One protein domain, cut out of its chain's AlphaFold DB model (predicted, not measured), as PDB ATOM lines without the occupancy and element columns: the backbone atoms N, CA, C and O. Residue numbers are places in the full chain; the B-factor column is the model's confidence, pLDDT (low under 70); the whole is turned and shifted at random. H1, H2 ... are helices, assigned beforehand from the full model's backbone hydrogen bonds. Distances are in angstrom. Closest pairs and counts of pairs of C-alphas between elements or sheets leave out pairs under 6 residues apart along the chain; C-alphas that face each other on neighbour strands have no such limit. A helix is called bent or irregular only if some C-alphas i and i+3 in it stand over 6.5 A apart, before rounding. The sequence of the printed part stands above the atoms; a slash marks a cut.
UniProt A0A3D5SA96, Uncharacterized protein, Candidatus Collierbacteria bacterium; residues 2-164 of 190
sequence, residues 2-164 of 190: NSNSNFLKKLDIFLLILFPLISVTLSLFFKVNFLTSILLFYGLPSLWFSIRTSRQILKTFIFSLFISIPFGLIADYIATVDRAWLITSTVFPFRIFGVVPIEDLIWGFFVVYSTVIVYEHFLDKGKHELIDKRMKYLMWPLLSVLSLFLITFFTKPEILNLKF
ATOM      1  N   ASN A   2     -27.801 -36.427  -2.141       52.31
ATOM      2  CA  ASN A   2     -26.980 -35.398  -1.482       52.31
ATOM      3  C   ASN A   2     -27.848 -34.341  -0.765       52.31
ATOM      4  O   ASN A   2     -28.738 -33.773  -1.399       52.31
ATOM      5  N   SER A   3     -27.586 -34.037   0.514       65.31
ATOM      6  CA  SER A   3     -28.381 -33.070   1.306       65.31
ATOM      7  C   SER A   3     -28.459 -31.679   0.651       65.31
ATOM      8  O   SER A   3     -29.518 -31.046   0.669       65.31
ATOM      9  N   ASN A   4     -27.392 -31.264  -0.044       75.25
ATOM     10  CA  ASN A   4     -27.324 -30.014  -0.809       75.25
ATOM     11  C   ASN A   4     -28.401 -29.900  -1.901       75.25
ATOM     12  O   ASN A   4     -28.898 -28.807  -2.165       75.25
ATOM     13  N   SER A   5     -28.815 -31.013  -2.517       82.00
ATOM     14  CA  SER A   5     -29.853 -30.989  -3.557       82.00
ATOM     15  C   SER A   5     -31.235 -30.668  -2.983       82.00
ATOM     16  O   SER A   5     -32.020 -29.974  -3.630       82.00
ATOM     17  N   ASN A   6     -31.526 -31.132  -1.767       86.56
ATOM     18  CA  ASN A   6     -32.811 -30.888  -1.115       86.56
ATOM     19  C   ASN A   6     -32.932 -29.448  -0.614       86.56
ATOM     20  O   ASN A   6     -34.006 -28.859  -0.724       86.56
ATOM     21  N   PHE A   7     -31.845 -28.875  -0.091       91.88
ATOM     22  CA  PHE A   7     -31.822 -27.474   0.331       91.88
ATOM     23  C   PHE A   7     -32.094 -26.531  -0.844       91.88
ATOM     24  O   PHE A   7     -32.998 -25.704  -0.774       91.88
ATOM     25  N   LEU A   8     -31.375 -26.721  -1.951       92.44
ATOM     26  CA  LEU A   8     -31.543 -25.907  -3.150       92.44
ATOM     27  C   LEU A   8     -32.975 -25.959  -3.695       92.44
ATOM     28  O   LEU A   8     -33.545 -24.921  -3.998       92.44
ATOM     29  N   LYS A   9     -33.598 -27.143  -3.726       92.06
ATOM     30  CA  LYS A   9     -34.995 -27.272  -4.159       92.06
ATOM     31  C   LYS A   9     -35.963 -26.500  -3.252       92.06
ATOM     32  O   LYS A   9     -36.906 -25.892  -3.743       92.06
ATOM     33  N   LYS A  10     -35.746 -26.529  -1.931       95.06
ATOM     34  CA  LYS A  10     -36.559 -25.755  -0.976       95.06
ATOM     35  C   LYS A  10     -36.379 -24.253  -1.185       95.06
ATOM     36  O   LYS A  10     -37.370 -23.535  -1.146       95.06
ATOM     37  N   LEU A  11     -35.149 -23.806  -1.439       96.12
ATOM     38  CA  LEU A  11     -34.859 -22.416  -1.783       96.12
ATOM     39  C   LEU A  11     -35.572 -22.005  -3.076       96.12
ATOM     40  O   LEU A  11     -36.231 -20.975  -3.094       96.12
ATOM     41  N   ASP A  12     -35.497 -22.825  -4.125       96.50
ATOM     42  CA  ASP A  12     -36.135 -22.553  -5.415       96.50
ATOM     43  C   ASP A  12     -37.671 -22.418  -5.269       96.50
ATOM     44  O   ASP A  12     -38.270 -21.502  -5.831       96.50
ATOM     45  N   ILE A  13     -38.316 -23.265  -4.453       96.81
ATOM     46  CA  ILE A  13     -39.756 -23.153  -4.131       96.81
ATOM     47  C   ILE A  13     -40.047 -21.900  -3.296       96.81
ATOM     48  O   ILE A  13     -41.011 -21.186  -3.566       96.81
ATOM     49  N   PHE A  14     -39.225 -21.628  -2.282       97.56
ATOM     50  CA  PHE A  14     -39.377 -20.443  -1.443       97.56
ATOM     51  C   PHE A  14     -39.291 -19.161  -2.276       97.56
ATOM     52  O   PHE A  14     -40.141 -18.288  -2.138       97.56
ATOM     53  N   LEU A  15     -38.326 -19.079  -3.196       97.38
ATOM     54  CA  LEU A  15     -38.174 -17.948  -4.106       97.38
ATOM     55  C   LEU A  15     -39.348 -17.828  -5.079       97.38
ATOM     56  O   LEU A  15     -39.820 -16.719  -5.297       97.38
ATOM     57  N   LEU A  16     -39.879 -18.942  -5.600       95.94
ATOM     58  CA  LEU A  16     -41.073 -18.925  -6.455       95.94
ATOM     59  C   LEU A  16     -42.279 -18.266  -5.764       95.94
ATOM     60  O   LEU A  16     -43.044 -17.565  -6.418       95.94
ATOM     61  N   ILE A  17     -42.432 -18.470  -4.453       97.75
ATOM     62  CA  ILE A  17     -43.482 -17.835  -3.640       97.75
ATOM     63  C   ILE A  17     -43.104 -16.390  -3.296       97.75
ATOM     64  O   ILE A  17     -43.949 -15.498  -3.320       97.75
ATOM     65  N   LEU A  18     -41.834 -16.144  -2.975       97.94
ATOM     66  CA  LEU A  18     -41.362 -14.839  -2.529       97.94
ATOM     67  C   LEU A  18     -41.378 -13.793  -3.652       97.94
ATOM     68  O   LEU A  18     -41.731 -12.646  -3.389       97.94
ATOM     69  N   PHE A  19     -41.034 -14.171  -4.888       97.81
ATOM     70  CA  PHE A  19     -41.021 -13.259  -6.034       97.81
ATOM     71  C   PHE A  19     -42.340 -12.492  -6.197       97.81
ATOM     72  O   PHE A  19     -42.296 -11.270  -6.088       97.81
ATOM     73  N   PRO A  20     -43.513 -13.131  -6.381       97.69
ATOM     74  CA  PRO A  20     -44.762 -12.396  -6.558       97.69
ATOM     75  C   PRO A  20     -45.137 -11.552  -5.334       97.69
ATOM     76  O   PRO A  20     -45.678 -10.465  -5.510       97.69
ATOM     77  N   LEU A  21     -44.815 -11.982  -4.107       98.31
ATOM     78  CA  LEU A  21     -45.075 -11.183  -2.900       98.31
ATOM     79  C   LEU A  21     -44.255  -9.886  -2.885       98.31
ATOM     80  O   LEU A  21     -44.788  -8.809  -2.599       98.31
ATOM     81  N   ILE A  22     -42.969  -9.974  -3.233       98.19
ATOM     82  CA  ILE A  22     -42.098  -8.802  -3.371       98.19
ATOM     83  C   ILE A  22     -42.585  -7.930  -4.530       98.19
ATOM     84  O   ILE A  22     -42.705  -6.720  -4.357       98.19
ATOM     85  N   SER A  23     -42.923  -8.520  -5.677       98.12
ATOM     86  CA  SER A  23     -43.395  -7.787  -6.855       98.12
ATOM     87  C   SER A  23     -44.677  -7.014  -6.572       98.12
ATOM     88  O   SER A  23     -44.729  -5.829  -6.876       98.12
ATOM     89  N   VAL A  24     -45.666  -7.618  -5.900       98.25
ATOM     90  CA  VAL A  24     -46.878  -6.913  -5.441       98.25
ATOM     91  C   VAL A  24     -46.509  -5.741  -4.535       98.25
ATOM     92  O   VAL A  24     -46.964  -4.622  -4.759       98.25
ATOM     93  N   THR A  25     -45.663  -5.980  -3.531       98.12
ATOM     94  CA  THR A  25     -45.283  -4.950  -2.553       98.12
ATOM     95  C   THR A  25     -44.587  -3.770  -3.230       98.12
ATOM     96  O   THR A  25     -44.972  -2.622  -3.016       98.12
ATOM     97  N   LEU A  26     -43.604  -4.042  -4.092       98.12
ATOM     98  CA  LEU A  26     -42.872  -3.017  -4.831       98.12
ATOM     99  C   LEU A  26     -43.776  -2.287  -5.829       98.12
ATOM    100  O   LEU A  26     -43.748  -1.058  -5.880       98.12
ATOM    101  N   SER A  27     -44.605  -3.011  -6.585       97.25
ATOM    102  CA  SER A  27     -45.514  -2.405  -7.560       97.25
ATOM    103  C   SER A  27     -46.523  -1.470  -6.896       97.25
ATOM    104  O   SER A  27     -46.757  -0.379  -7.413       97.25
ATOM    105  N   LEU A  28     -47.079  -1.849  -5.741       97.31
ATOM    106  CA  LEU A  28     -48.028  -1.015  -5.001       97.31
ATOM    107  C   LEU A  28     -47.347   0.177  -4.317       97.31
ATOM    108  O   LEU A  28     -47.860   1.292  -4.390       97.31
ATOM    109  N   PHE A  29     -46.192  -0.038  -3.681       98.38
ATOM    110  CA  PHE A  29     -45.492   1.013  -2.939       98.38
ATOM    111  C   PHE A  29     -44.903   2.080  -3.868       98.38
ATOM    112  O   PHE A  29     -45.069   3.274  -3.629       98.38
ATOM    113  N   PHE A  30     -44.255   1.657  -4.955       97.88
ATOM    114  CA  PHE A  30     -43.594   2.561  -5.900       97.88
ATOM    115  C   PHE A  30     -44.478   2.971  -7.084       97.88
ATOM    116  O   PHE A  30     -44.034   3.771  -7.904       97.88
ATOM    117  N   LYS A  31     -45.713   2.451  -7.183       96.00
ATOM    118  CA  LYS A  31     -46.642   2.695  -8.306       96.00
ATOM    119  C   LYS A  31     -45.956   2.503  -9.660       96.00
ATOM    120  O   LYS A  31     -45.991   3.375 -10.528       96.00
ATOM    121  N   VAL A  32     -45.252   1.384  -9.799       95.88
ATOM    122  CA  VAL A  32     -44.403   1.140 -10.967       95.88
ATOM    123  C   VAL A  32     -45.245   1.000 -12.240       95.88
ATOM    124  O   VAL A  32     -46.401   0.577 -12.193       95.88
ATOM    125  N   ASN A  33     -44.663   1.346 -13.388       95.50
ATOM    126  CA  ASN A  33     -45.339   1.231 -14.681       95.50
ATOM    127  C   ASN A  33     -45.548  -0.239 -15.100       95.50
ATOM    128  O   ASN A  33     -45.067  -1.178 -14.447       95.50
ATOM    129  N   PHE A  34     -46.271  -0.433 -16.204       95.50
ATOM    130  CA  PHE A  34     -46.623  -1.758 -16.700       95.50
ATOM    131  C   PHE A  34     -45.382  -2.607 -17.013       95.50
ATOM    132  O   PHE A  34     -45.230  -3.679 -16.429       95.50
ATOM    133  N   LEU A  35     -44.431  -2.093 -17.801       97.00
ATOM    134  CA  LEU A  35     -43.169  -2.783 -18.089       97.00
ATOM    135  C   LEU A  35     -42.400  -3.210 -16.831       97.00
ATOM    136  O   LEU A  35     -41.963  -4.356 -16.724       97.00
ATOM    137  N   THR A  36     -42.239  -2.313 -15.859       97.25
ATOM    138  CA  THR A  36     -41.557  -2.639 -14.601       97.25
ATOM    139  C   THR A  36     -42.300  -3.732 -13.838       97.25
ATOM    140  O   THR A  36     -41.660  -4.641 -13.315       97.25
ATOM    141  N   SER A  37     -43.636  -3.712 -13.832       97.25
ATOM    142  CA  SER A  37     -44.432  -4.790 -13.238       97.25
ATOM    143  C   SER A  37     -44.197  -6.123 -13.955       97.25
ATOM    144  O   SER A  37     -43.965  -7.126 -13.287       97.25
ATOM    145  N   ILE A  38     -44.154  -6.156 -15.293       97.69
ATOM    146  CA  ILE A  38     -43.832  -7.382 -16.052       97.69
ATOM    147  C   ILE A  38     -42.484  -7.955 -15.597       97.69
ATOM    148  O   ILE A  38     -42.375  -9.146 -15.293       97.69
ATOM    149  N   LEU A  39     -41.457  -7.108 -15.517       98.25
ATOM    150  CA  LEU A  39     -40.116  -7.532 -15.121       98.25
ATOM    151  C   LEU A  39     -40.070  -8.021 -13.671       98.25
ATOM    152  O   LEU A  39     -39.416  -9.024 -13.397       98.25
ATOM    153  N   LEU A  40     -40.784  -7.374 -12.750       98.00
ATOM    154  CA  LEU A  40     -40.857  -7.819 -11.360       98.00
ATOM    155  C   LEU A  40     -41.580  -9.168 -11.238       98.00
ATOM    156  O   LEU A  40     -41.082 -10.081 -10.582       98.00
ATOM    157  N   PHE A  41     -42.748  -9.321 -11.864       98.00
ATOM    158  CA  PHE A  41     -43.575 -10.522 -11.713       98.00
ATOM    159  C   PHE A  41     -43.055 -11.725 -12.493       98.00
ATOM    160  O   PHE A  41     -43.192 -12.852 -12.025       98.00
ATOM    161  N   TYR A  42     -42.465 -11.505 -13.666       98.31
ATOM    162  CA  TYR A  42     -42.103 -12.587 -14.579       98.31
ATOM    163  C   TYR A  42     -40.633 -12.544 -14.989       98.31
ATOM    164  O   TYR A  42     -40.010 -13.597 -15.116       98.31
ATOM    165  N   GLY A  43     -40.043 -11.358 -15.139       98.06
ATOM    166  CA  GLY A  43     -38.627 -11.204 -15.490       98.06
ATOM    167  C   GLY A  43     -37.679 -11.755 -14.420       98.06
ATOM    168  O   GLY A  43     -36.846 -12.606 -14.717       98.06
ATOM    169  N   LEU A  44     -37.831 -11.332 -13.163       97.25
ATOM    170  CA  LEU A  44     -36.996 -11.793 -12.048       97.25
ATOM    171  C   LEU A  44     -37.071 -13.313 -11.817       97.25
ATOM    172  O   LEU A  44     -36.011 -13.948 -11.815       97.25
ATOM    173  N   PRO A  45     -38.262 -13.934 -11.668       97.31
ATOM    174  CA  PRO A  45     -38.330 -15.383 -11.503       97.31
ATOM    175  C   PRO A  45     -37.791 -16.122 -12.726       97.31
ATOM    176  O   PRO A  45     -37.019 -17.068 -12.569       97.31
ATOM    177  N   SER A  46     -38.124 -15.683 -13.943       98.06
ATOM    178  CA  SER A  46     -37.619 -16.350 -15.145       98.06
ATOM    179  C   SER A  46     -36.099 -16.266 -15.271       98.06
ATOM    180  O   SER A  46     -35.479 -17.252 -15.672       98.06
ATOM    181  N   LEU A  47     -35.477 -15.151 -14.878       98.25
ATOM    182  CA  LEU A  47     -34.023 -15.003 -14.849       98.25
ATOM    183  C   LEU A  47     -33.389 -15.942 -13.820       98.25
ATOM    184  O   LEU A  47     -32.441 -16.654 -14.157       98.25
ATOM    185  N   TRP A  48     -33.947 -16.017 -12.605       97.81
ATOM    186  CA  TRP A  48     -33.493 -16.965 -11.583       97.81
ATOM    187  C   TRP A  48     -33.521 -18.403 -12.110       97.81
ATOM    188  O   TRP A  48     -32.494 -19.082 -12.131       97.81
ATOM    189  N   PHE A  49     -34.667 -18.860 -12.620       96.81
ATOM    190  CA  PHE A  49     -34.806 -20.229 -13.121       96.81
ATOM    191  C   PHE A  49     -34.009 -20.492 -14.400       96.81
ATOM    192  O   PHE A  49     -33.544 -21.612 -14.599       96.81
ATOM    193  N   SER A  50     -33.759 -19.476 -15.225       97.19
ATOM    194  CA  SER A  50     -32.874 -19.599 -16.389       97.19
ATOM    195  C   SER A  50     -31.436 -19.889 -15.966       97.19
ATOM    196  O   SER A  50     -30.805 -20.779 -16.529       97.19
ATOM    197  N   ILE A  51     -30.924 -19.221 -14.925       96.94
ATOM    198  CA  ILE A  51     -29.583 -19.507 -14.383       96.94
ATOM    199  C   ILE A  51     -29.515 -20.947 -13.855       96.94
ATOM    200  O   ILE A  51     -28.529 -21.654 -14.071       96.94
ATOM    201  N   ARG A  52     -30.580 -21.406 -13.189       94.44
ATOM    202  CA  ARG A  52     -30.663 -22.749 -12.591       94.44
ATOM    203  C   ARG A  52     -30.877 -23.858 -13.630       94.44
ATOM    204  O   ARG A  52     -30.485 -24.998 -13.382       94.44
ATOM    205  N   THR A  53     -31.445 -23.525 -14.787       93.38
ATOM    206  CA  THR A  53     -31.831 -24.460 -15.857       93.38
ATOM    207  C   THR A  53     -31.308 -23.981 -17.218       93.38
ATOM    208  O   THR A  53     -32.023 -23.954 -18.220       93.38
ATOM    209  N   SER A  54     -30.025 -23.615 -17.276       94.06
ATOM    210  CA  SER A  54     -29.428 -22.938 -18.440       94.06
ATOM    211  C   SER A  54     -29.548 -23.707 -19.759       94.06
ATOM    212  O   SER A  54     -29.728 -23.113 -20.821       94.06
ATOM    213  N   ARG A  55     -29.532 -25.043 -19.694       92.31
ATOM    214  CA  ARG A  55     -29.670 -25.925 -20.865       92.31
ATOM    215  C   ARG A  55     -31.015 -25.784 -21.584       92.31
ATOM    216  O   ARG A  55     -31.091 -26.113 -22.761       92.31
ATOM    217  N   GLN A  56     -32.056 -25.310 -20.899       92.25
ATOM    218  CA  GLN A  56     -33.412 -25.210 -21.449       92.25
ATOM    219  C   GLN A  56     -33.768 -23.795 -21.929       92.25
ATOM    220  O   GLN A  56     -34.852 -23.607 -22.481       92.25
ATOM    221  N   ILE A  57     -32.873 -22.809 -21.767       95.12
ATOM    222  CA  ILE A  57     -33.136 -21.397 -22.096       95.12
ATOM    223  C   ILE A  57     -33.544 -21.237 -23.558       95.12
ATOM    224  O   ILE A  57     -34.620 -20.721 -23.832       95.12
ATOM    225  N   LEU A  58     -32.718 -21.701 -24.503       93.81
ATOM    226  CA  LEU A  58     -32.955 -21.468 -25.933       93.81
ATOM    227  C   LEU A  58     -34.281 -22.082 -26.399       93.81
ATOM    228  O   LEU A  58     -35.073 -21.440 -27.082       93.81
ATOM    229  N   LYS A  59     -34.542 -23.316 -25.969       91.12
ATOM    230  CA  LYS A  59     -35.782 -24.047 -26.241       91.12
ATOM    231  C   LYS A  59     -37.000 -23.306 -25.685       91.12
ATOM    232  O   LYS A  59     -37.968 -23.085 -26.408       91.12
ATOM    233  N   THR A  60     -36.927 -22.890 -24.424       94.81
ATOM    234  CA  THR A  60     -38.010 -22.166 -23.747       94.81
ATOM    235  C   THR A  60     -38.243 -20.804 -24.388       94.81
ATOM    236  O   THR A  60     -39.385 -20.408 -24.595       94.81
ATOM    237  N   PHE A  61     -37.172 -20.116 -24.782       96.31
ATOM    238  CA  PHE A  61     -37.206 -18.830 -25.468       96.31
ATOM    239  C   PHE A  61     -37.942 -18.925 -26.803       96.31
ATOM    240  O   PHE A  61     -38.915 -18.207 -27.026       96.31
ATOM    241  N   ILE A  62     -37.518 -19.857 -27.661       94.06
ATOM    242  CA  ILE A  62     -38.118 -20.076 -28.979       94.06
ATOM    243  C   ILE A  62     -39.592 -20.459 -28.836       94.06
ATOM    244  O   ILE A  62     -40.445 -19.860 -29.488       94.06
ATOM    245  N   PHE A  63     -39.900 -21.416 -27.956       94.00
ATOM    246  CA  PHE A  63     -41.278 -21.822 -27.694       94.00
ATOM    247  C   PHE A  63     -42.133 -20.632 -27.243       94.00
ATOM    248  O   PHE A  63     -43.211 -20.404 -27.783       94.00
ATOM    249  N   SER A  64     -41.625 -19.830 -26.308       96.12
ATOM    250  CA  SER A  64     -42.361 -18.688 -25.769       96.12
ATOM    251  C   SER A  64     -42.652 -17.642 -26.832       96.12
ATOM    252  O   SER A  64     -43.787 -17.194 -26.903       96.12
ATOM    253  N   LEU A  65     -41.693 -17.326 -27.709       95.06
ATOM    254  CA  LEU A  65     -41.923 -16.426 -28.845       95.06
ATOM    255  C   LEU A  65     -43.008 -16.949 -29.791       95.06
ATOM    256  O   LEU A  65     -43.896 -16.198 -30.192       95.06
ATOM    257  N   PHE A  66     -42.947 -18.234 -30.147       93.50
ATOM    258  CA  PHE A  66     -43.906 -18.831 -31.077       93.50
ATOM    259  C   PHE A  66     -45.331 -18.875 -30.532       93.50
ATOM    260  O   PHE A  66     -46.273 -18.821 -31.317       93.50
ATOM    261  N   ILE A  67     -45.497 -18.979 -29.214       93.81
ATOM    262  CA  ILE A  67     -46.813 -18.975 -28.573       93.81
ATOM    263  C   ILE A  67     -47.291 -17.547 -28.321       93.81
ATOM    264  O   ILE A  67     -48.428 -17.212 -28.652       93.81
ATOM    265  N   SER A  68     -46.437 -16.700 -27.747       95.00
ATOM    266  CA  SER A  68     -46.844 -15.380 -27.278       95.00
ATOM    267  C   SER A  68     -47.146 -14.417 -28.414       95.00
ATOM    268  O   SER A  68     -48.063 -13.618 -28.276       95.00
ATOM    269  N   ILE A  69     -46.427 -14.485 -29.541       93.94
ATOM    270  CA  ILE A  69     -46.654 -13.551 -30.648       93.94
ATOM    271  C   ILE A  69     -48.040 -13.763 -31.274       93.94
ATOM    272  O   ILE A  69     -48.808 -12.804 -31.294       93.94
ATOM    273  N   PRO A  70     -48.419 -14.967 -31.755       93.62
ATOM    274  CA  PRO A  70     -49.744 -15.171 -32.331       93.62
ATOM    275  C   PRO A  70     -50.849 -14.958 -31.301       93.62
ATOM    276  O   PRO A  70     -51.822 -14.267 -31.578       93.62
ATOM    277  N   PHE A  71     -50.700 -15.545 -30.111       90.75
ATOM    278  CA  PHE A  71     -51.770 -15.535 -29.124       90.75
ATOM    279  C   PHE A  71     -51.951 -14.154 -28.494       90.75
ATOM    280  O   PHE A  71     -53.071 -13.655 -28.463       90.75
ATOM    281  N   GLY A  72     -50.858 -13.521 -28.057       91.81
ATOM    282  CA  GLY A  72     -50.880 -12.185 -27.463       91.81
ATOM    283  C   GLY A  72     -51.399 -11.149 -28.450       91.81
ATOM    284  O   GLY A  72     -52.366 -10.461 -28.159       91.81
ATOM    285  N   LEU A  73     -50.869 -11.117 -29.678       94.69
ATOM    286  CA  LEU A  73     -51.298 -10.123 -30.665       94.69
ATOM    287  C   LEU A  73     -52.799 -10.201 -30.978       94.69
ATOM    288  O   LEU A  73     -53.458  -9.169 -31.066       94.69
ATOM    289  N   ILE A  74     -53.333 -11.412 -31.156       94.56
ATOM    290  CA  ILE A  74     -54.748 -11.613 -31.492       94.56
ATOM    291  C   ILE A  74     -55.630 -11.305 -30.283       94.56
ATOM    292  O   ILE A  74     -56.604 -10.564 -30.418       94.56
ATOM    293  N   ALA A  75     -55.292 -11.860 -29.116       92.44
ATOM    294  CA  ALA A  75     -56.071 -11.672 -27.900       92.44
ATOM    295  C   ALA A  75     -56.092 -10.198 -27.486       92.44
ATOM    296  O   ALA A  75     -57.175  -9.635 -27.342       92.44
ATOM    297  N   ASP A  76     -54.929  -9.551 -27.397       93.44
ATOM    298  CA  ASP A  76     -54.814  -8.172 -26.920       93.44
ATOM    299  C   ASP A  76     -55.427  -7.175 -27.900       93.44
ATOM    300  O   ASP A  76     -56.025  -6.181 -27.481       93.44
ATOM    301  N   TYR A  77     -55.349  -7.437 -29.210       95.19
ATOM    302  CA  TYR A  77     -56.041  -6.605 -30.193       95.19
ATOM    303  C   TYR A  77     -57.550  -6.630 -29.959       95.19
ATOM    304  O   TYR A  77     -58.174  -5.579 -29.819       95.19
ATOM    305  N   ILE A  78     -58.127  -7.829 -29.870       94.31
ATOM    306  CA  ILE A  78     -59.563  -8.008 -29.649       94.31
ATOM    307  C   ILE A  78     -59.981  -7.384 -28.305       94.31
ATOM    308  O   ILE A  78     -60.978  -6.668 -28.250       94.31
ATOM    309  N   ALA A  79     -59.177  -7.575 -27.257       92.19
ATOM    310  CA  ALA A  79     -59.391  -7.028 -25.915       92.19
ATOM    311  C   ALA A  79     -59.366  -5.507 -25.839       92.19
ATOM    312  O   ALA A  79     -60.094  -4.875 -25.075       92.19
ATOM    313  N   THR A  80     -58.473  -4.900 -26.610       92.88
ATOM    314  CA  THR A  80     -58.340  -3.448 -26.622       92.88
ATOM    315  C   THR A  80     -59.498  -2.838 -27.406       92.88
ATOM    316  O   THR A  80     -60.048  -1.812 -27.000       92.88
ATOM    317  N   VAL A  81     -59.912  -3.480 -28.507       92.75
ATOM    318  CA  VAL A  81     -61.056  -3.048 -29.324       92.75
ATOM    319  C   VAL A  81     -62.375  -3.177 -28.555       92.75
ATOM    320  O   VAL A  81     -63.186  -2.249 -28.602       92.75
ATOM    321  N   ASP A  82     -62.581  -4.266 -27.806       90.69
ATOM    322  CA  ASP A  82     -63.790  -4.462 -26.988       90.69
ATOM    323  C   ASP A  82     -63.748  -3.735 -25.625       90.69
ATOM    324  O   ASP A  82     -64.764  -3.673 -24.928       90.69
ATOM    325  N   ARG A  83     -62.605  -3.112 -25.295       90.31
ATOM    326  CA  ARG A  83     -62.309  -2.388 -24.045       90.31
ATOM    327  C   ARG A  83     -62.229  -3.266 -22.789       90.31
ATOM    328  O   ARG A  83     -62.246  -2.719 -21.686       90.31
ATOM    329  N   ALA A  84     -62.116  -4.585 -22.917       89.94
ATOM    330  CA  ALA A  84     -61.892  -5.491 -21.792       89.94
ATOM    331  C   ALA A  84     -60.486  -5.347 -21.198       89.94
ATOM    332  O   ALA A  84     -60.305  -5.559 -19.999       89.94
ATOM    333  N   TRP A  85     -59.499  -4.962 -22.013       89.25
ATOM    334  CA  TRP A  85     -58.122  -4.750 -21.571       89.25
ATOM    335  C   TRP A  85     -57.588  -3.427 -22.113       89.25
ATOM    336  O   TRP A  85     -57.337  -3.277 -23.306       89.25
ATOM    337  N   LEU A  86     -57.441  -2.435 -21.232       89.69
ATOM    338  CA  LEU A  86     -56.965  -1.104 -21.599       89.69
ATOM    339  C   LEU A  86     -55.764  -0.716 -20.750       89.69
ATOM    340  O   LEU A  86     -55.890  -0.392 -19.570       89.69
ATOM    341  N   ILE A  87     -54.599  -0.672 -21.391       89.19
ATOM    342  CA  ILE A  87     -53.379  -0.159 -20.775       89.19
ATOM    343  C   ILE A  87     -53.235   1.320 -21.100       89.19
ATOM    344  O   ILE A  87     -52.993   1.720 -22.246       89.19
ATOM    345  N   THR A  88     -53.404   2.132 -20.061       86.25
ATOM    346  CA  THR A  88     -53.382   3.596 -20.133       86.25
ATOM    347  C   THR A  88     -51.990   4.185 -19.933       86.25
ATOM    348  O   THR A  88     -51.730   5.285 -20.411       86.25
ATOM    349  N   SER A  89     -51.086   3.466 -19.262       88.25
ATOM    350  CA  SER A  89     -49.721   3.914 -18.985       88.25
ATOM    351  C   SER A  89     -48.711   2.897 -19.502       88.25
ATOM    352  O   SER A  89     -48.641   1.775 -19.002       88.25
ATOM    353  N   THR A  90     -47.939   3.310 -20.503       93.94
ATOM    354  CA  THR A  90     -46.851   2.537 -21.105       93.94
ATOM    355  C   THR A  90     -45.579   3.381 -21.097       93.94
ATOM    356  O   THR A  90     -45.628   4.609 -21.189       93.94
ATOM    357  N   VAL A  91     -44.432   2.728 -20.964       96.56
ATOM    358  CA  VAL A  91     -43.102   3.321 -21.145       96.56
ATOM    359  C   VAL A  91     -42.854   3.601 -22.623       96.56
ATOM    360  O   VAL A  91     -42.335   4.656 -22.984       96.56
ATOM    361  N   PHE A  92     -43.236   2.664 -23.490       96.00
ATOM    362  CA  PHE A  92     -43.078   2.823 -24.928       96.00
ATOM    363  C   PHE A  92     -44.315   3.490 -25.548       96.00
ATOM    364  O   PHE A  92     -45.441   3.051 -25.296       96.00
ATOM    365  N   PRO A  93     -44.138   4.504 -26.416       94.44
ATOM    366  CA  PRO A  93     -45.254   5.135 -27.123       94.44
ATOM    367  C   PRO A  93     -45.767   4.286 -28.300       94.44
ATOM    368  O   PRO A  93     -46.792   4.605 -28.899       94.44
ATOM    369  N   PHE A  94     -45.046   3.224 -28.670       95.38
ATOM    370  CA  PHE A  94     -45.343   2.416 -29.846       95.38
ATOM    371  C   PHE A  94     -46.471   1.408 -29.584       95.38
ATOM    372  O   PHE A  94     -46.422   0.627 -28.629       95.38
ATOM    373  N   ARG A  95     -47.458   1.395 -30.486       95.56
ATOM    374  CA  ARG A  95     -48.576   0.446 -30.493       95.56
ATOM    375  C   ARG A  95     -48.650  -0.278 -31.832       95.56
ATOM    376  O   ARG A  95     -48.709   0.351 -32.889       95.56
ATOM    377  N   ILE A  96     -48.690  -1.601 -31.786       95.25
ATOM    378  CA  ILE A  96     -48.881  -2.462 -32.947       95.25
ATOM    379  C   ILE A  96     -50.293  -2.231 -33.483       95.25
ATOM    380  O   ILE A  96     -51.265  -2.203 -32.723       95.25
ATOM    381  N   PHE A  97     -50.391  -1.990 -34.791       94.38
ATOM    382  CA  PHE A  97     -51.630  -1.591 -35.467       94.38
ATOM    383  C   PHE A  97     -52.290  -0.323 -34.891       94.38
ATOM    384  O   PHE A  97     -53.477  -0.098 -35.104       94.38
ATOM    385  N   GLY A  98     -51.544   0.495 -34.138       94.38
ATOM    386  CA  GLY A  98     -52.076   1.662 -33.429       94.38
ATOM    387  C   GLY A  98     -52.923   1.330 -32.193       94.38
ATOM    388  O   GLY A  98     -53.429   2.246 -31.553       94.38
ATOM    389  N   VAL A  99     -53.060   0.048 -31.835       94.31
ATOM    390  CA  VAL A  99     -53.979  -0.424 -30.789       94.31
ATOM    391  C   VAL A  99     -53.214  -1.080 -29.640       94.31
ATOM    392  O   VAL A  99     -53.259  -0.579 -28.516       94.31
ATOM    393  N   VAL A 100     -52.461  -2.146 -29.926       95.81
ATOM    394  CA  VAL A 100     -51.843  -3.012 -28.906       95.81
ATOM    395  C   VAL A 100     -50.479  -2.457 -28.482       95.81
ATOM    396  O   VAL A 100     -49.586  -2.368 -29.324       95.81
ATOM    397  N   PRO A 101     -50.270  -2.073 -27.213       96.25
ATOM    398  CA  PRO A 101     -48.949  -1.739 -26.689       96.25
ATOM    399  C   PRO A 101     -47.904  -2.814 -26.989       96.25
ATOM    400  O   PRO A 101     -48.146  -4.001 -26.800       96.25
ATOM    401  N   ILE A 102     -46.686  -2.416 -27.360       96.38
ATOM    402  CA  ILE A 102     -45.584  -3.386 -27.495       96.38
ATOM    403  C   ILE A 102     -45.278  -4.120 -26.179       96.38
ATOM    404  O   ILE A 102     -44.811  -5.256 -26.186       96.38
ATOM    405  N   GLU A 103     -45.573  -3.481 -25.046       96.75
ATOM    406  CA  GLU A 103     -45.403  -4.057 -23.713       96.75
ATOM    407  C   GLU A 103     -46.299  -5.271 -23.477       96.75
ATOM    408  O   GLU A 103     -45.887  -6.158 -22.737       96.75
ATOM    409  N   ASP A 104     -47.452  -5.370 -24.141       95.62
ATOM    410  CA  ASP A 104     -48.319  -6.547 -24.040       95.62
ATOM    411  C   ASP A 104     -47.678  -7.781 -24.692       95.62
ATOM    412  O   ASP A 104     -47.705  -8.873 -24.124       95.62
ATOM    413  N   LEU A 105     -46.960  -7.617 -25.812       95.94
ATOM    414  CA  LEU A 105     -46.169  -8.719 -26.375       95.94
ATOM    415  C   LEU A 105     -45.022  -9.137 -25.450       95.94
ATOM    416  O   LEU A 105     -44.726 -10.330 -25.335       95.94
ATOM    417  N   ILE A 106     -44.378  -8.170 -24.791       97.38
ATOM    418  CA  ILE A 106     -43.328  -8.437 -23.799       97.38
ATOM    419  C   ILE A 106     -43.928  -9.196 -22.609       97.38
ATOM    420  O   ILE A 106     -43.356 -10.193 -22.166       97.38
ATOM    421  N   TRP A 107     -45.097  -8.771 -22.126       97.19
ATOM    422  CA  TRP A 107     -45.840  -9.445 -21.066       97.19
ATOM    423  C   TRP A 107     -46.181 -10.881 -21.454       97.19
ATOM    424  O   TRP A 107     -45.789 -11.805 -20.742       97.19
ATOM    425  N   GLY A 108     -46.820 -11.086 -22.608       96.62
ATOM    426  CA  GLY A 108     -47.182 -12.411 -23.103       96.62
ATOM    427  C   GLY A 108     -45.966 -13.328 -23.245       96.62
ATOM    428  O   GLY A 108     -46.010 -14.486 -22.827       96.62
ATOM    429  N   PHE A 109     -44.848 -12.806 -23.760       98.25
ATOM    430  CA  PHE A 109     -43.589 -13.549 -23.828       98.25
ATOM    431  C   PHE A 109     -43.114 -13.982 -22.438       98.25
ATOM    432  O   PHE A 109     -42.855 -15.166 -22.226       98.25
ATOM    433  N   PHE A 110     -43.020 -13.056 -21.481       98.38
ATOM    434  CA  PHE A 110     -42.513 -13.357 -20.144       98.38
ATOM    435  C   PHE A 110     -43.443 -14.269 -19.339       98.38
ATOM    436  O   PHE A 110     -42.949 -15.104 -18.581       98.38
ATOM    437  N   VAL A 111     -44.762 -14.167 -19.517       97.56
ATOM    438  CA  VAL A 111     -45.737 -15.077 -18.895       97.56
ATOM    439  C   VAL A 111     -45.506 -16.509 -19.369       97.56
ATOM    440  O   VAL A 111     -45.348 -17.414 -18.542       97.56
ATOM    441  N   VAL A 112     -45.430 -16.721 -20.687       97.38
ATOM    442  CA  VAL A 112     -45.193 -18.055 -21.255       97.38
ATOM    443  C   VAL A 112     -43.803 -18.558 -20.864       97.38
ATOM    444  O   VAL A 112     -43.676 -19.667 -20.349       97.38
ATOM    445  N   TYR A 113     -42.771 -17.725 -21.017       98.19
ATOM    446  CA  TYR A 113     -41.388 -18.091 -20.717       98.19
ATOM    447  C   TYR A 113     -41.193 -18.465 -19.250       98.19
ATOM    448  O   TYR A 113     -40.630 -19.518 -18.961       98.19
ATOM    449  N   SER A 114     -41.692 -17.641 -18.323       98.19
ATOM    450  CA  SER A 114     -41.613 -17.906 -16.884       98.19
ATOM    451  C   SER A 114     -42.315 -19.217 -16.524       98.19
ATOM    452  O   SER A 114     -41.746 -20.057 -15.830       98.19
ATOM    453  N   THR A 115     -43.509 -19.452 -17.072       96.62
ATOM    454  CA  THR A 115     -44.265 -20.690 -16.834       96.62
ATOM    455  C   THR A 115     -43.495 -21.919 -17.316       96.62
ATOM    456  O   THR A 115     -43.338 -22.893 -16.579       96.62
ATOM    457  N   VAL A 116     -42.973 -21.870 -18.542       95.94
ATOM    458  CA  VAL A 116     -42.277 -23.005 -19.156       95.94
ATOM    459  C   VAL A 116     -40.932 -23.269 -18.479       95.94
ATOM    460  O   VAL A 116     -40.622 -24.423 -18.192       95.94
ATOM    461  N   ILE A 117     -40.145 -22.241 -18.144       96.62
ATOM    462  CA  ILE A 117     -38.841 -22.456 -17.499       96.62
ATOM    463  C   ILE A 117     -38.997 -22.979 -16.064       96.62
ATOM    464  O   ILE A 117     -38.189 -23.794 -15.619       96.62
ATOM    465  N   VAL A 118     -40.056 -22.572 -15.350       96.38
ATOM    466  CA  VAL A 118     -40.425 -23.131 -14.037       96.38
ATOM    467  C   VAL A 118     -40.835 -24.598 -14.178       96.38
ATOM    468  O   VAL A 118     -40.386 -25.439 -13.398       96.38
ATOM    469  N   TYR A 119     -41.638 -24.926 -15.194       94.31
ATOM    470  CA  TYR A 119     -42.029 -26.303 -15.495       94.31
ATOM    471  C   TYR A 119     -40.807 -27.194 -15.782       94.31
ATOM    472  O   TYR A 119     -40.652 -28.247 -15.163       94.31
ATOM    473  N   GLU A 120     -39.899 -26.751 -16.651       92.56
ATOM    474  CA  GLU A 120     -38.636 -27.444 -16.941       92.56
ATOM    475  C   GLU A 120     -37.759 -27.577 -15.688       92.56
ATOM    476  O   GLU A 120     -37.136 -28.604 -15.434       92.56
ATOM    477  N   HIS A 121     -37.721 -26.554 -14.837       93.50
ATOM    478  CA  HIS A 121     -36.920 -26.618 -13.623       93.50
ATOM    479  C   HIS A 121     -37.427 -27.685 -12.633       93.50
ATOM    480  O   HIS A 121     -36.637 -28.463 -12.087       93.50
ATOM    481  N   PHE A 122     -38.739 -27.734 -12.379       92.75
ATOM    482  CA  PHE A 122     -39.302 -28.586 -11.326       92.75
ATOM    483  C   PHE A 122     -39.756 -29.968 -11.797       92.75
ATOM    484  O   PHE A 122     -39.616 -30.935 -11.039       92.75
ATOM    485  N   LEU A 123     -40.316 -30.063 -13.003       88.81
ATOM    486  CA  LEU A 123     -41.031 -31.247 -13.483       88.81
ATOM    487  C   LEU A 123     -40.238 -31.979 -14.560       88.81
ATOM    488  O   LEU A 123     -39.916 -33.159 -14.392       88.81
ATOM    489  N   ASP A 124     -39.867 -31.277 -15.625       78.06
ATOM    490  CA  ASP A 124     -39.152 -31.873 -16.747       78.06
ATOM    491  C   ASP A 124     -37.667 -31.549 -16.654       78.06
ATOM    492  O   ASP A 124     -37.189 -30.590 -17.242       78.06
ATOM    493  N   LYS A 125     -36.923 -32.355 -15.887       75.12
ATOM    494  CA  LYS A 125     -35.471 -32.211 -15.650       75.12
ATOM    495  C   LYS A 125     -34.612 -32.444 -16.913       75.12
ATOM    496  O   LYS A 125     -33.583 -33.116 -16.841       75.12
ATOM    497  N   GLY A 126     -35.042 -31.945 -18.069       65.75
ATOM    498  CA  GLY A 126     -34.425 -32.107 -19.375       65.75
ATOM    499  C   GLY A 126     -34.536 -33.517 -19.938       65.75
ATOM    500  O   GLY A 126     -33.614 -33.946 -20.627       65.75
ATOM    501  N   LYS A 127     -35.606 -34.260 -19.620       68.81
ATOM    502  CA  LYS A 127     -35.785 -35.620 -20.154       68.81
ATOM    503  C   LYS A 127     -36.380 -35.615 -21.559       68.81
ATOM    504  O   LYS A 127     -36.126 -36.557 -22.302       68.81
ATOM    505  N   HIS A 128     -37.132 -34.575 -21.917       66.88
ATOM    506  CA  HIS A 128     -37.763 -34.446 -23.226       66.88
ATOM    507  C   HIS A 128     -37.410 -33.111 -23.894       66.88
ATOM    508  O   HIS A 128     -37.283 -32.059 -23.257       66.88
ATOM    509  N   GLU A 129     -37.252 -33.137 -25.214       68.25
ATOM    510  CA  GLU A 129     -37.098 -31.923 -26.012       68.25
ATOM    511  C   GLU A 129     -38.490 -31.292 -26.221       68.25
ATOM    512  O   GLU A 129     -39.357 -31.923 -26.817       68.25
ATOM    513  N   LEU A 130     -38.751 -30.065 -25.729       64.88
ATOM    514  CA  LEU A 130     -40.025 -29.367 -26.031       64.88
ATOM    515  C   LEU A 130     -40.125 -29.032 -27.525       64.88
ATOM    516  O   LEU A 130     -41.222 -29.019 -28.078       64.88
ATOM    517  N   ILE A 131     -38.986 -28.798 -28.189       67.81
ATOM    518  CA  ILE A 131     -38.905 -28.679 -29.649       67.81
ATOM    519  C   ILE A 131     -38.775 -30.091 -30.236       67.81
ATOM    520  O   ILE A 131     -37.784 -30.447 -30.858       67.81
ATOM    521  N   ASP A 132     -39.780 -30.927 -30.000       73.12
ATOM    522  CA  ASP A 132     -39.903 -32.205 -30.697       73.12
ATOM    523  C   ASP A 132     -40.603 -31.981 -32.049       73.12
ATOM    524  O   ASP A 132     -41.297 -30.984 -32.278       73.12
ATOM    525  N   LYS A 133     -40.522 -32.971 -32.938       76.19
ATOM    526  CA  LYS A 133     -41.299 -33.089 -34.178       76.19
ATOM    527  C   LYS A 133     -42.794 -32.843 -33.979       76.19
ATOM    528  O   LYS A 133     -43.486 -32.595 -34.964       76.19
ATOM    529  N   ARG A 134     -43.309 -32.934 -32.749       81.06
ATOM    530  CA  ARG A 134     -44.708 -32.671 -32.401       81.06
ATOM    531  C   ARG A 134     -45.048 -31.187 -32.272       81.06
ATOM    532  O   ARG A 134     -46.210 -30.840 -32.452       81.06
ATOM    533  N   MET A 135     -44.069 -30.306 -32.052       82.50
ATOM    534  CA  MET A 135     -44.300 -28.861 -31.937       82.50
ATOM    535  C   MET A 135     -44.958 -28.287 -33.198       82.50
ATOM    536  O   MET A 135     -45.801 -27.397 -33.109       82.50
ATOM    537  N   LYS A 136     -44.681 -28.875 -34.371       85.94
ATOM    538  CA  LYS A 136     -45.341 -28.508 -35.632       85.94
ATOM    539  C   LYS A 136     -46.872 -28.602 -35.564       85.94
ATOM    540  O   LYS A 136     -47.545 -27.799 -36.195       85.94
ATOM    541  N   TYR A 137     -47.425 -29.547 -34.796       88.44
ATOM    542  CA  TYR A 137     -48.876 -29.707 -34.659       88.44
ATOM    543  C   TYR A 137     -49.514 -28.583 -33.842       88.44
ATOM    544  O   TYR A 137     -50.694 -28.315 -34.024       88.44
ATOM    545  N   LEU A 138     -48.742 -27.915 -32.981       87.31
ATOM    546  CA  LEU A 138     -49.172 -26.710 -32.278       87.31
ATOM    547  C   LEU A 138     -48.951 -25.459 -33.138       87.31
ATOM    548  O   LEU A 138     -49.811 -24.584 -33.202       87.31
ATOM    549  N   MET A 139     -47.820 -25.394 -33.848       88.69
ATOM    550  CA  MET A 139     -47.466 -24.248 -34.687       88.69
ATOM    551  C   MET A 139     -48.419 -24.055 -35.866       88.69
ATOM    552  O   MET A 139     -48.790 -22.922 -36.149       88.69
ATOM    553  N   TRP A 140     -48.821 -25.128 -36.555       92.56
ATOM    554  CA  TRP A 140     -49.688 -25.015 -37.730       92.56
ATOM    555  C   TRP A 140     -51.024 -24.328 -37.416       92.56
ATOM    556  O   TRP A 140     -51.299 -23.308 -38.044       92.56
ATOM    557  N   PRO A 141     -51.815 -24.781 -36.422       91.25
ATOM    558  CA  PRO A 141     -53.035 -24.086 -36.020       91.25
ATOM    559  C   PRO A 141     -52.794 -22.631 -35.612       91.25
ATOM    560  O   PRO A 141     -53.542 -21.757 -36.036       91.25
ATOM    561  N   LEU A 142     -51.738 -22.349 -34.839       91.50
ATOM    562  CA  LEU A 142     -51.429 -20.984 -34.399       91.50
ATOM    563  C   LEU A 142     -51.121 -20.053 -35.571       91.50
ATOM    564  O   LEU A 142     -51.657 -18.949 -35.639       91.50
ATOM    565  N   LEU A 143     -50.294 -20.505 -36.514       93.81
ATOM    566  CA  LEU A 143     -49.971 -19.740 -37.713       93.81
ATOM    567  C   LEU A 143     -51.198 -19.569 -38.607       93.81
ATOM    568  O   LEU A 143     -51.406 -18.478 -39.122       93.81
ATOM    569  N   SER A 144     -52.044 -20.593 -38.749       94.56
ATOM    570  CA  SER A 144     -53.301 -20.477 -39.496       94.56
ATOM    571  C   SER A 144     -54.247 -19.449 -38.877       94.56
ATOM    572  O   SER A 144     -54.805 -18.626 -39.601       94.56
ATOM    573  N   VAL A 145     -54.400 -19.451 -37.549       93.38
ATOM    574  CA  VAL A 145     -55.230 -18.474 -36.829       93.38
ATOM    575  C   VAL A 145     -54.644 -17.064 -36.960       93.38
ATOM    576  O   VAL A 145     -55.387 -16.124 -37.234       93.38
ATOM    577  N   LEU A 146     -53.318 -16.912 -36.873       95.50
ATOM    578  CA  LEU A 146     -52.645 -15.634 -37.115       95.50
ATOM    579  C   LEU A 146     -52.823 -15.143 -38.554       95.50
ATOM    580  O   LEU A 146     -53.133 -13.975 -38.763       95.50
ATOM    581  N   SER A 147     -52.670 -16.012 -39.553       97.06
ATOM    582  CA  SER A 147     -52.909 -15.656 -40.954       97.06
ATOM    583  C   SER A 147     -54.356 -15.225 -41.179       97.06
ATOM    584  O   SER A 147     -54.586 -14.202 -41.818       97.06
ATOM    585  N   LEU A 148     -55.328 -15.953 -40.620       96.56
ATOM    586  CA  LEU A 148     -56.743 -15.591 -40.707       96.56
ATOM    587  C   LEU A 148     -57.018 -14.234 -40.048       96.56
ATOM    588  O   LEU A 148     -57.722 -13.406 -40.626       96.56
ATOM    589  N   PHE A 149     -56.435 -13.989 -38.872       96.12
ATOM    590  CA  PHE A 149     -56.517 -12.703 -38.191       96.12
ATOM    591  C   PHE A 149     -55.955 -11.574 -39.059       96.12
ATOM    592  O   PHE A 149     -56.652 -10.592 -39.282       96.12
ATOM    593  N   LEU A 150     -54.743 -11.727 -39.605       97.25
ATOM    594  CA  LEU A 150     -54.114 -10.704 -40.447       97.25
ATOM    595  C   LEU A 150     -54.928 -10.434 -41.718       97.25
ATOM    596  O   LEU A 150     -55.171  -9.277 -42.052       97.25
ATOM    597  N   ILE A 151     -55.409 -11.479 -42.400       97.88
ATOM    598  CA  ILE A 151     -56.281 -11.330 -43.575       97.88
ATOM    599  C   ILE A 151     -57.546 -10.555 -43.196       97.88
ATOM    600  O   ILE A 151     -57.922  -9.612 -43.893       97.88
ATOM    601  N   THR A 152     -58.189 -10.911 -42.083       96.94
ATOM    602  CA  THR A 152     -59.410 -10.237 -41.612       96.94
ATOM    603  C   THR A 152     -59.130  -8.784 -41.239       96.94
ATOM    604  O   THR A 152     -59.875  -7.897 -41.643       96.94
ATOM    605  N   PHE A 153     -58.022  -8.524 -40.545       96.44
ATOM    606  CA  PHE A 153     -57.591  -7.190 -40.139       96.44
ATOM    607  C   PHE A 153     -57.404  -6.255 -41.343       96.44
ATOM    608  O   PHE A 153     -57.901  -5.132 -41.325       96.44
ATOM    609  N   PHE A 154     -56.748  -6.723 -42.411       96.75
ATOM    610  CA  PHE A 154     -56.496  -5.899 -43.600       96.75
ATOM    611  C   PHE A 154     -57.680  -5.811 -44.574       96.75
ATOM    612  O   PHE A 154     -57.713  -4.892 -45.388       96.75
ATOM    613  N   THR A 155     -58.644  -6.737 -44.524       97.94
ATOM    614  CA  THR A 155     -59.784  -6.750 -45.462       97.94
ATOM    615  C   THR A 155     -61.073  -6.196 -44.861       97.94
ATOM    616  O   THR A 155     -61.763  -5.423 -45.521       97.94
ATOM    617  N   LYS A 156     -61.427  -6.601 -43.636       96.81
ATOM    618  CA  LYS A 156     -62.687  -6.264 -42.952       96.81
ATOM    619  C   LYS A 156     -62.486  -6.230 -41.425       96.81
ATOM    620  O   LYS A 156     -62.989  -7.114 -40.724       96.81
ATOM    621  N   PRO A 157     -61.789  -5.214 -40.881       94.31
ATOM    622  CA  PRO A 157     -61.469  -5.140 -39.451       94.31
ATOM    623  C   PRO A 157     -62.710  -5.071 -38.547       94.31
ATOM    624  O   PRO A 157     -62.645  -5.472 -37.390       94.31
ATOM    625  N   GLU A 158     -63.861  -4.640 -39.071       93.94
ATOM    626  CA  GLU A 158     -65.144  -4.614 -38.353       93.94
ATOM    627  C   GLU A 158     -65.562  -5.991 -37.811       93.94
ATOM    628  O   GLU A 158     -66.184  -6.071 -36.755       93.94
ATOM    629  N   ILE A 159     -65.167  -7.080 -38.487       94.19
ATOM    630  CA  ILE A 159     -65.449  -8.459 -38.052       94.19
ATOM    631  C   ILE A 159     -64.715  -8.791 -36.744       94.19
ATOM    632  O   ILE A 159     -65.185  -9.620 -35.969       94.19
ATOM    633  N   LEU A 160     -63.582  -8.134 -36.471       92.50
ATOM    634  CA  LEU A 160     -62.793  -8.345 -35.256       92.50
ATOM    635  C   LEU A 160     -63.387  -7.632 -34.030       92.50
ATOM    636  O   LEU A 160     -62.966  -7.909 -32.909       92.50
ATOM    637  N   ASN A 161     -64.382  -6.757 -34.210       92.12
ATOM    638  CA  ASN A 161     -65.100  -6.106 -33.113       92.12
ATOM    639  C   ASN A 161     -66.216  -7.020 -32.572       92.12
ATOM    640  O   ASN A 161     -67.415  -6.775 -32.733       92.12
ATOM    641  N   LEU A 162     -65.799  -8.129 -31.964       89.50
ATOM    642  CA  LEU A 162     -66.693  -9.128 -31.395       89.50
ATOM    643  C   LEU A 162     -67.086  -8.728 -29.970       89.50
ATOM    644  O   LEU A 162     -66.271  -8.752 -29.051       89.50
ATOM    645  N   LYS A 163     -68.369  -8.419 -29.755       90.06
ATOM    646  CA  LYS A 163     -68.899  -8.229 -28.397       90.06
ATOM    647  C   LYS A 163     -68.717  -9.512 -27.588       90.06
ATOM    648  O   LYS A 163     -69.113 -10.577 -28.054       90.06
ATOM    649  N   PHE A 164     -68.193  -9.395 -26.369       88.75
ATOM    650  CA  PHE A 164     -67.931 -10.525 -25.468       88.75
ATOM    651  C   PHE A 164     -66.924 -11.544 -26.022       88.75
ATOM    652  O   PHE A 164     -67.033 -12.739 -25.742       88.75
TER     653      PHE A 164
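This is residues 2 to 164 of the 190 residues of an uncharacterized protein of Candidatus Collierbacteria bacterium (UniProt A0A3D5SA96). The model is one slab of side-by-side helices, H1, H2, H4, H3, H5. The printed part has 163 residues and six named helices, H1 to H6 in order: all helix. It is only just compact, close to loose, radius of gyration of the C-alphas 18.2 A, spans 62 by 46 by 25 A.

H3, residues 54 to 82, irregular where C-alphas 55 and 58 are 7.5 A apart, forms a hairpin with H4, residues 102 to 122, closest C-alphas Ser 68 and Phe 109, 5.1 A. H2, residues 34 to 52, by hydrogen bonds one helix, is bent, C-alphas 41 and 44 being 6.7 A apart; its arms H2a, to 41, and H2b, from 44, touch H4. Each O i to N i+4 pair in H4 is within hydrogen-bond range.

H1, residues 3 to 30, begins at C-alpha (-28.381, -33.070, 1.306), and H5, residues 135 to 155, ends at (-59.784, -6.750, -45.462).

Both of H4's links are long; pLDDT is under 70 at residues 2 to 3 and 126 to 131.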